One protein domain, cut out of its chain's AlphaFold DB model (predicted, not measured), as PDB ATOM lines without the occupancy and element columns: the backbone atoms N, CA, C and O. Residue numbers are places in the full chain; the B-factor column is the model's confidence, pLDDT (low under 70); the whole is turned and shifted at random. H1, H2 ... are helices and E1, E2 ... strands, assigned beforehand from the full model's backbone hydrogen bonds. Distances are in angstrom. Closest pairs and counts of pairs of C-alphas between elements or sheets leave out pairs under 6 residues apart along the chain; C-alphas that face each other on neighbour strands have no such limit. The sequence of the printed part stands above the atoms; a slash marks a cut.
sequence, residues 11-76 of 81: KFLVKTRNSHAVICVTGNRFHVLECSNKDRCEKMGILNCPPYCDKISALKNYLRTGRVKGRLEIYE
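This is residues 11 to 76 of the 81 residues of an uncharacterized protein of Archaeoglobus profundus (strain DSM 5631 / JCM 9629 / NBRC 100127 / Av18) (UniProt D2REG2). A strongly twisted sheet of four strands has the helix H2 lying slantwise over one of its faces, while the other face is bare. The short helix H1 lies off the sheet beyond the edge strand E3, at one end of the domain's longest axis, and a link folds back from it to H2. The printed part has 66 residues, with four named strands and two named helices in the order E1, E2, E3, H1, H2, E4. The sheet runs E3, E2, E1, E4, antiparallel throughout, and the class is mixed, helices and strands. The whole is compact, with a radius of gyration of the C-alphas of 11.3 A and spans of 34 by 27 by 17 A.

In the sheet, E2 is the longest strand, residues 19 to 26, 22.9 A from first to last C-alpha. Beside it are E1, residues 11 to 16, 16.7 A, and E3, residues 29 to 35, 16.8 A. E1 begins at C-alpha 11, at (-53.830, 23.872, -43.300). E4, residues 73 to 76, is 10.4 A long and ends at C-alpha 76, at (-56.837, 29.006, -44.176). H2, residues 54 to 65, is 15.9 A long and begins at C-alpha 54, at (-40.198, 32.987, -45.850). H1 is short, residues 38 to 43, 8.7 A.

E1, E2 and E3 form a meander, each strand the antiparallel neighbour of the one before, and E1 and E2, and E2 and E3, are hairpins. Between E2 and E1, N 14 and O 21 are 2.8 A apart, within hydrogen-bond range. Between E3 and E2, N 31 and O 24 are within range at 2.8 A. E4 is the antiparallel neighbour of E1 at 163 degrees, with N 13 and O 75 at 2.8 A. E3 and E4 are the edge strands. H2 is on the sheet, which with it makes two layers, a helix on one face of a sheet, at a height over the sheet of 7.8 A. It lies over E2 and E1, slantwise to the strands, at 54 degrees to E1 on the local plane. The closest C-alphas of E1 and H2 are those of Val 14 and Lys 55, 5.9 A apart. H1 is not on the sheet and is apart from H2. In H1 and H2 every O i to N i+4 pair is within hydrogen-bond range.

The C-alphas farthest apart are those of Lys 43 and Gly 66, at 33.6 A, while those of Lys 11 and Glu 76 are 6.0 A apart. The printed part has no cut. No link is long; those from H1 to H2, 10 residues, and from H2 to E4, 7 residues, are short but not tight. The mean pLDDT of the printed part is 89.0, and no printed residue is under 70.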
ATOM      1  N   LYS A  11     -54.636  23.717 -42.087       93.31
ATOM      2  CA  LYS A  11     -53.830  23.872 -43.300       93.31
ATOM      3  C   LYS A  11     -53.942  25.296 -43.807       93.31
ATOM      4  O   LYS A  11     -55.038  25.843 -43.903       93.31
ATOM      5  N   PHE A  12     -52.807  25.850 -44.202       93.94
ATOM      6  CA  PHE A  12     -52.705  27.203 -44.722       93.94
ATOM      7  C   PHE A  12     -52.040  27.203 -46.090       93.94
ATOM      8  O   PHE A  12     -50.995  26.579 -46.280       93.94
ATOM      9  N   LEU A  13     -52.619  27.941 -47.031       94.12
ATOM     10  CA  LEU A  13     -51.982  28.296 -48.288       94.12
ATOM     11  C   LEU A  13     -51.232  29.601 -48.069       94.12
ATOM     12  O   LEU A  13     -51.847  30.639 -47.830       94.12
ATOM     13  N   VAL A  14     -49.911  29.554 -48.183       94.12
ATOM     14  CA  VAL A  14     -49.054  30.736 -48.135       94.12
ATOM     15  C   VAL A  14     -48.514  30.990 -49.528       94.12
ATOM     16  O   VAL A  14     -47.690  30.221 -50.032       94.12
ATOM     17  N   LYS A  15     -48.964  32.066 -50.166       94.06
ATOM     18  CA  LYS A  15     -48.592  32.384 -51.543       94.06
ATOM     19  C   LYS A  15     -48.000  33.778 -51.681       94.06
ATOM     20  O   LYS A  15     -48.146  34.650 -50.841       94.06
ATOM     21  N   THR A  16     -47.286  33.943 -52.771       91.50
ATOM     22  CA  THR A  16     -46.832  35.199 -53.360       91.50
ATOM     23  C   THR A  16     -47.301  35.181 -54.810       91.50
ATOM     24  O   THR A  16     -47.751  34.142 -55.295       91.50
ATOM     25  N   ARG A  17     -47.079  36.269 -55.550       88.88
ATOM     26  CA  ARG A  17     -47.385  36.321 -56.988       88.88
ATOM     27  C   ARG A  17     -46.797  35.154 -57.803       88.88
ATOM     28  O   ARG A  17     -47.444  34.699 -58.734       88.88
ATOM     29  N   ASN A  18     -45.601  34.669 -57.448       88.31
ATOM     30  CA  ASN A  18     -44.849  33.700 -58.265       88.31
ATOM     31  C   ASN A  18     -44.591  32.357 -57.566       88.31
ATOM     32  O   ASN A  18     -43.931  31.491 -58.129       88.31
ATOM     33  N   SER A  19     -45.013  32.190 -56.313       91.75
ATOM     34  CA  SER A  19     -44.742  30.957 -55.571       91.75
ATOM     35  C   SER A  19     -45.749  30.725 -54.462       91.75
ATOM     36  O   SER A  19     -46.213  31.684 -53.851       91.75
ATOM     37  N   HIS A  20     -46.030  29.468 -54.149       93.00
ATOM     38  CA  HIS A  20     -46.954  29.076 -53.092       93.00
ATOM     39  C   HIS A  20     -46.417  27.890 -52.291       93.00
ATOM     40  O   HIS A  20     -45.507  27.187 -52.733       93.00
ATOM     41  N   ALA A  21     -46.934  27.715 -51.080       94.25
ATOM     42  CA  ALA A  21     -46.771  26.499 -50.305       94.25
ATOM     43  C   ALA A  21     -48.024  26.213 -49.483       94.25
ATOM     44  O   ALA A  21     -48.636  27.131 -48.934       94.25
ATOM     45  N   VAL A  22     -48.354  24.933 -49.367       93.81
ATOM     46  CA  VAL A  22     -49.374  24.435 -48.449       93.81
ATOM     47  C   VAL A  22     -48.670  23.967 -47.187       93.81
ATOM     48  O   VAL A  22     -47.821  23.075 -47.228       93.81
ATOM     49  N   ILE A  23     -49.012  24.580 -46.059       93.06
ATOM     50  CA  ILE A  23     -48.393  24.310 -44.765       93.06
ATOM     51  C   ILE A  23     -49.446  23.750 -43.815       93.06
ATOM     52  O   ILE A  23     -50.462  24.378 -43.533       93.06
ATOM     53  N   CYS A  24     -49.167  22.560 -43.311       92.06
ATOM     54  CA  CYS A  24     -49.890  21.897 -42.245       92.06
ATOM     55  C   CYS A  24     -49.352  22.351 -40.888       92.06
ATOM     56  O   CYS A  24     -48.143  22.323 -40.647       92.06
ATOM     57  N   VAL A  25     -50.253  22.749 -39.997       91.00
ATOM     58  CA  VAL A  25     -49.935  23.127 -38.621       91.00
ATOM     59  C   VAL A  25     -50.488  22.059 -37.683       91.00
ATOM     60  O   VAL A  25     -51.685  21.756 -37.700       91.00
ATOM     61  N   THR A  26     -49.606  21.497 -36.858       88.88
ATOM     62  CA  THR A  26     -49.938  20.484 -35.848       88.88
ATOM     63  C   THR A  26     -49.353  20.925 -34.509       88.88
ATOM     64  O   THR A  26     -48.152  20.783 -34.261       88.88
ATOM     65  N   GLY A  27     -50.188  21.517 -33.650       84.19
ATOM     66  CA  GLY A  27     -49.724  22.189 -32.433       84.19
ATOM     67  C   GLY A  27     -48.728  23.306 -32.765       84.19
ATOM     68  O   GLY A  27     -49.063  24.240 -33.486       84.19
ATOM     69  N   ASN A  28     -47.484  23.179 -32.289       82.81
ATOM     70  CA  ASN A  28     -46.394  24.128 -32.564       82.81
ATOM     71  C   ASN A  28     -45.510  23.753 -33.771       82.81
ATOM     72  O   ASN A  28     -44.505  24.424 -34.028       82.81
ATOM     73  N   ARG A  29     -45.829  22.669 -34.488       87.31
ATOM     74  CA  ARG A  29     -45.043  22.190 -35.635       87.31
ATOM     75  C   ARG A  29     -45.659  22.638 -36.955       87.31
ATOM     76  O   ARG A  29     -46.878  22.641 -37.112       87.31
ATOM     77  N   PHE A  30     -44.786  22.964 -37.905       89.88
ATOM     78  CA  PHE A  30     -45.131  23.395 -39.256       89.88
ATOM     79  C   PHE A  30     -44.556  22.390 -40.252       89.88
ATOM     80  O   PHE A  30     -43.343  22.199 -40.310       89.88
ATOM     81  N   HIS A  31     -45.424  21.760 -41.031       89.56
ATOM     82  CA  HIS A  31     -45.068  20.765 -42.035       89.56
ATOM     83  C   HIS A  31     -45.459  21.283 -43.416       89.56
ATOM     84  O   HIS A  31     -46.630  21.539 -43.681       89.56
ATOM     85  N   VAL A  32     -44.484  21.454 -44.306       90.56
ATOM     86  CA  VAL A  32     -44.758  21.845 -45.693       90.56
ATOM     87  C   VAL A  32     -45.226  20.605 -46.450       90.56
ATOM     88  O   VAL A  32     -44.459  19.659 -46.602       90.56
ATOM     89  N   LEU A  33     -46.484  20.600 -46.886       90.00
ATOM     90  CA  LEU A  33     -47.069  19.508 -47.667       90.00
ATOM     91  C   LEU A  33     -46.744  19.659 -49.153       90.00
ATOM     92  O   LEU A  33     -46.434  18.688 -49.833       90.00
ATOM     93  N   GLU A  34     -46.795  20.897 -49.641       90.94
ATOM     94  CA  GLU A  34     -46.550  21.243 -51.037       90.94
ATOM     95  C   GLU A  34     -45.820  22.584 -51.105       90.94
ATOM     96  O   GLU A  34     -46.086  23.482 -50.305       90.94
ATOM     97  N   CYS A  35     -44.892  22.733 -52.048       91.88
ATOM     98  CA  CYS A  35     -44.189  23.985 -52.295       91.88
ATOM     99  C   CYS A  35     -43.825  24.096 -53.773       91.88
ATOM    100  O   CYS A  35     -43.105  23.250 -54.297       91.88
ATOM    101  N   SER A  36     -44.221  25.192 -54.419       92.44
ATOM    102  CA  SER A  36     -43.895  25.457 -55.826       92.44
ATOM    103  C   SER A  36     -42.399  25.679 -56.079       92.44
ATOM    104  O   SER A  36     -41.964  25.724 -57.222       92.44
ATOM    105  N   ASN A  37     -41.610  25.891 -55.021       89.75
ATOM    106  CA  ASN A  37     -40.166  26.108 -55.111       89.75
ATOM    107  C   ASN A  37     -39.363  24.841 -54.785       89.75
ATOM    108  O   ASN A  37     -38.146  24.945 -54.653       89.75
ATOM    109  N   LYS A  38     -40.011  23.677 -54.627       87.62
ATOM    110  CA  LYS A  38     -39.352  22.436 -54.198       87.62
ATOM    111  C   LYS A  38     -38.157  22.080 -55.088       87.62
ATOM    112  O   LYS A  38     -37.050  22.002 -54.569       87.62
ATOM    113  N   ASP A  39     -38.338  22.019 -56.407       87.19
ATOM    114  CA  ASP A  39     -37.250  21.731 -57.357       87.19
ATOM    115  C   ASP A  39     -36.093  22.728 -57.256       87.19
ATOM    116  O   ASP A  39     -34.919  22.379 -57.370       87.19
ATOM    117  N   ARG A  40     -36.410  24.009 -57.033       88.06
ATOM    118  CA  ARG A  40     -35.390  25.048 -56.865       88.06
ATOM    119  C   ARG A  40     -34.617  24.855 -55.561       88.06
ATOM    120  O   ARG A  40     -33.406  25.051 -55.554       88.06
ATOM    121  N   CYS A  41     -35.302  24.494 -54.479       87.88
ATOM    122  CA  CYS A  41     -34.681  24.174 -53.196       87.88
ATOM    123  C   CYS A  41     -33.765  22.949 -53.321       87.88
ATOM    124  O   CYS A  41     -32.616  23.018 -52.893       87.88
ATOM    125  N   GLU A  42     -34.221  21.888 -53.985       88.44
ATOM    126  CA  GLU A  42     -33.433  20.672 -54.213       88.44
ATOM    127  C   GLU A  42     -32.170  20.957 -55.038       88.44
ATOM    128  O   GLU A  42     -31.079  20.552 -54.643       88.44
ATOM    129  N   LYS A  43     -32.270  21.761 -56.111       90.88
ATOM    130  CA  LYS A  43     -31.104  22.209 -56.903       90.88
ATOM    131  C   LYS A  43     -30.093  23.039 -56.103       90.88
ATOM    132  O   LYS A  43     -28.933  23.109 -56.487       90.88
ATOM    133  N   MET A  44     -30.524  23.670 -55.012       87.69
ATOM    134  CA  MET A  44     -29.659  24.413 -54.086       87.69
ATOM    135  C   MET A  44     -29.134  23.545 -52.928       87.69
ATOM    136  O   MET A  44     -28.495  24.075 -52.024       87.69
ATOM    137  N   GLY A  45     -29.411  22.237 -52.921       87.12
ATOM    138  CA  GLY A  45     -29.008  21.321 -51.847       87.12
ATOM    139  C   GLY A  45     -29.899  21.376 -50.600       87.12
ATOM    140  O   GLY A  45     -29.549  20.818 -49.561       87.12
ATOM    141  N   ILE A  46     -31.059  22.036 -50.673       86.38
ATOM    142  CA  ILE A  46     -32.018  22.128 -49.567       86.38
ATOM    143  C   ILE A  46     -32.987  20.944 -49.657       86.38
ATOM    144  O   ILE A  46     -33.985  20.998 -50.372       86.38
ATOM    145  N   LEU A  47     -32.694  19.884 -48.899       78.25
ATOM    146  CA  LEU A  47     -33.501  18.654 -48.852       78.25
ATOM    147  C   LEU A  47     -34.774  18.789 -48.001       78.25
ATOM    148  O   LEU A  47     -35.787  18.165 -48.295       78.25
ATOM    149  N   ASN A  48     -34.741  19.620 -46.955       80.19
ATOM    150  CA  ASN A  48     -35.877  19.878 -46.069       80.19
ATOM    151  C   ASN A  48     -36.171  21.377 -46.028       80.19
ATOM    152  O   ASN A  48     -35.241  22.181 -45.971       80.19
ATOM    153  N   CYS A  49     -37.452  21.769 -46.012       84.19
ATOM    154  CA  CYS A  49     -37.810  23.180 -45.893       84.19
ATOM    155  C   CYS A  49     -37.278  23.753 -44.567       84.19
ATOM    156  O   CYS A  49     -37.709  23.309 -43.499       84.19
ATOM    157  N   PRO A  50     -36.366  24.739 -44.606       82.19
ATOM    158  CA  PRO A  50     -35.780  25.274 -43.393       82.19
ATOM    159  C   PRO A  50     -36.820  26.065 -42.590       82.19
ATOM    160  O   PRO A  50     -37.691  26.704 -43.186       82.19
ATOM    161  N   PRO A  51     -36.707  26.123 -41.251       80.12
ATOM    162  CA  PRO A  51     -37.650  26.862 -40.406       80.12
ATOM    163  C   PRO A  51     -37.676  28.368 -40.708       80.12
ATOM    164  O   PRO A  51     -38.681  29.028 -40.462       80.12
ATOM    165  N   TYR A  52     -36.590  28.899 -41.275       83.25
ATOM    166  CA  TYR A  52     -36.465  30.283 -41.729       83.25
ATOM    167  C   TYR A  52     -36.993  30.516 -43.154       83.25
ATOM    168  O   TYR A  52     -36.856  31.617 -43.674       83.25
ATOM    169  N   CYS A  53     -37.609  29.522 -43.804       88.69
ATOM    170  CA  CYS A  53     -38.290  29.732 -45.080       88.69
ATOM    171  C   CYS A  53     -39.312  30.870 -44.943       88.69
ATOM    172  O   CYS A  53     -40.109  30.872 -44.001       88.69
ATOM    173  N   ASP A  54     -39.327  31.806 -45.896       88.75
ATOM    174  CA  ASP A  54     -40.198  32.987 -45.850       88.75
ATOM    175  C   ASP A  54     -41.671  32.625 -45.631       88.75
ATOM    176  O   ASP A  54     -42.372  33.288 -44.871       88.75
ATOM    177  N   LYS A  55     -42.137  31.530 -46.249       90.62
ATOM    178  CA  LYS A  55     -43.530  31.074 -46.140       90.62
ATOM    179  C   LYS A  55     -43.854  30.536 -44.742       90.62
ATOM    180  O   LYS A  55     -44.906  30.855 -44.196       90.62
ATOM    181  N   ILE A  56     -42.934  29.776 -44.137       91.38
ATOM    182  CA  ILE A  56     -43.079  29.271 -42.761       91.38
ATOM    183  C   ILE A  56     -43.018  30.438 -41.772       91.38
ATOM    184  O   ILE A  56     -43.881  30.565 -40.905       91.38
ATOM    185  N   SER A  57     -42.032  31.323 -41.928       91.12
ATOM    186  CA  SER A  57     -41.846  32.494 -41.068       91.12
ATOM    187  C   SER A  57     -43.046  33.440 -41.126       91.12
ATOM    188  O   SER A  57     -43.504  33.922 -40.087       91.12
ATOM    189  N   ALA A  58     -43.598  33.671 -42.319       92.00
ATOM    190  CA  ALA A  58     -44.791  34.488 -42.496       92.00
ATOM    191  C   ALA A  58     -46.020  33.860 -41.843       92.00
ATOM    192  O   ALA A  58     -46.730  34.565 -41.127       92.00
ATOM    193  N   LEU A  59     -46.235  32.550 -42.009       91.75
ATOM    194  CA  LEU A  59     -47.331  31.857 -41.334       91.75
ATOM    195  C   LEU A  59     -47.189  31.914 -39.814       91.75
ATOM    196  O   LEU A  59     -48.140  32.261 -39.122       91.75
ATOM    197  N   LYS A  60     -45.992  31.653 -39.284       90.44
ATOM    198  CA  LYS A  60     -45.719  31.756 -37.846       90.44
ATOM    199  C   LYS A  60     -46.015  33.161 -37.316       90.44
ATOM    200  O   LYS A  60     -46.605  33.307 -36.248       90.44
ATOM    201  N   ASN A  61     -45.624  34.202 -38.053       90.94
ATOM    202  CA  ASN A  61     -45.903  35.576 -37.651       90.94
ATOM    203  C   ASN A  61     -47.397  35.916 -37.733       90.94
ATOM    204  O   ASN A  61     -47.910  36.586 -36.837       90.94
ATOM    205  N   TYR A  62     -48.088  35.436 -38.766       92.31
ATOM    206  CA  TYR A  62     -49.529  35.598 -38.919       92.31
ATOM    207  C   TYR A  62     -50.292  34.935 -37.774       92.31
ATOM    208  O   TYR A  62     -51.082  35.605 -37.124       92.31
ATOM    209  N   LEU A  63     -49.982  33.684 -37.430       90.06
ATOM    210  CA  LEU A  63     -50.625  32.999 -36.303       90.06
ATOM    211  C   LEU A  63     -50.357  33.688 -34.958       90.06
ATOM    212  O   LEU A  63     -51.204  33.659 -34.073       90.06
ATOM    213  N   ARG A  64     -49.193  34.329 -34.797       89.88
ATOM    214  CA  ARG A  64     -48.838  35.048 -33.565       89.88
ATOM    215  C   ARG A  64     -49.478  36.435 -33.458       89.88
ATOM    216  O   ARG A  64     -49.762  36.882 -32.356       89.88
ATOM    217  N   THR A  65     -49.604  37.159 -34.570       91.12
ATOM    218  CA  THR A  65     -49.925  38.604 -34.558       91.12
ATOM    219  C   THR A  65     -51.198  38.970 -35.314       91.12
ATOM    220  O   THR A  65     -51.610  40.125 -35.282       91.12
ATOM    221  N   GLY A  66     -51.784  38.029 -36.055       88.19
ATOM    222  CA  GLY A  66     -52.874  38.267 -37.005       88.19
ATOM    223  C   GLY A  66     -52.465  39.062 -38.249       88.19
ATOM    224  O   GLY A  66     -53.310  39.362 -39.086       88.19
ATOM    225  N   ARG A  67     -51.184  39.430 -38.394       85.56
ATOM    226  CA  ARG A  67     -50.701  40.301 -39.475       85.56
ATOM    227  C   ARG A  67     -49.802  39.551 -40.444       85.56
ATOM    228  O   ARG A  67     -48.868  38.854 -40.045       85.56
ATOM    229  N   VAL A  68     -50.038  39.777 -41.732       84.06
ATOM    230  CA  VAL A  68     -49.161  39.309 -42.805       84.06
ATOM    231  C   VAL A  68     -48.162  40.413 -43.144       84.06
ATOM    232  O   VAL A  68     -48.526  41.586 -43.215       84.06
ATOM    233  N   LYS A  69     -46.882  40.061 -43.299       73.62
ATOM    234  CA  LYS A  69     -45.812  41.024 -43.588       73.62
ATOM    235  C   LYS A  69     -45.382  40.896 -45.052       73.62
ATOM    236  O   LYS A  69     -45.054  39.802 -45.505       73.62
ATOM    237  N   GLY A  70     -45.325  42.018 -45.766       79.12
ATOM    238  CA  GLY A  70     -44.809  42.076 -47.136       79.12
ATOM    239  C   GLY A  70     -45.808  41.609 -48.199       79.12
ATOM    240  O   GLY A  70     -46.990  41.910 -48.117       79.12
ATOM    241  N   ARG A  71     -45.307  40.909 -49.227       85.31
ATOM    242  CA  ARG A  71     -46.067  40.482 -50.426       85.31
ATOM    243  C   ARG A  71     -46.650  39.066 -50.324       85.31
ATOM    244  O   ARG A  71     -46.986  38.466 -51.343       85.31
ATOM    245  N   LEU A  72     -46.643  38.496 -49.125       90.31
ATOM    246  CA  LEU A  72     -47.179  37.165 -48.870       90.31
ATOM    247  C   LEU A  72     -48.671  37.286 -48.565       90.31
ATOM    248  O   LEU A  72     -49.103  38.243 -47.932       90.31
ATOM    249  N   GLU A  73     -49.434  36.305 -49.007       92.25
ATOM    250  CA  GLU A  73     -50.860  36.160 -48.751       92.25
ATOM    251  C   GLU A  73     -51.073  34.812 -48.067       92.25
ATOM    252  O   GLU A  73     -50.454  33.813 -48.452       92.25
ATOM    253  N   ILE A  74     -51.914  34.784 -47.035       93.75
ATOM    254  CA  ILE A  74     -52.165  33.594 -46.219       93.75
ATOM    255  C   ILE A  74     -53.663  33.321 -46.218       93.75
ATOM    256  O   ILE A  74     -54.446  34.205 -45.879       93.75
ATOM    257  N   TYR A  75     -54.039  32.095 -46.569       92.81
ATOM    258  CA  TYR A  75     -55.422  31.627 -46.564       92.81
ATOM    259  C   TYR A  75     -55.518  30.341 -45.751       92.81
ATOM    260  O   TYR A  75     -54.724  29.424 -45.957       92.81
ATOM    261  N   GLU A  76     -56.483  30.259 -44.843       92.00
ATOM    262  CA  GLU A  76     -56.837  29.006 -44.176       92.00
ATOM    263  C   GLU A  76     -57.658  28.150 -45.154       92.00
ATOM    264  O   GLU A  76     -58.644  28.628 -45.710       92.00
TER     265      GLU A  76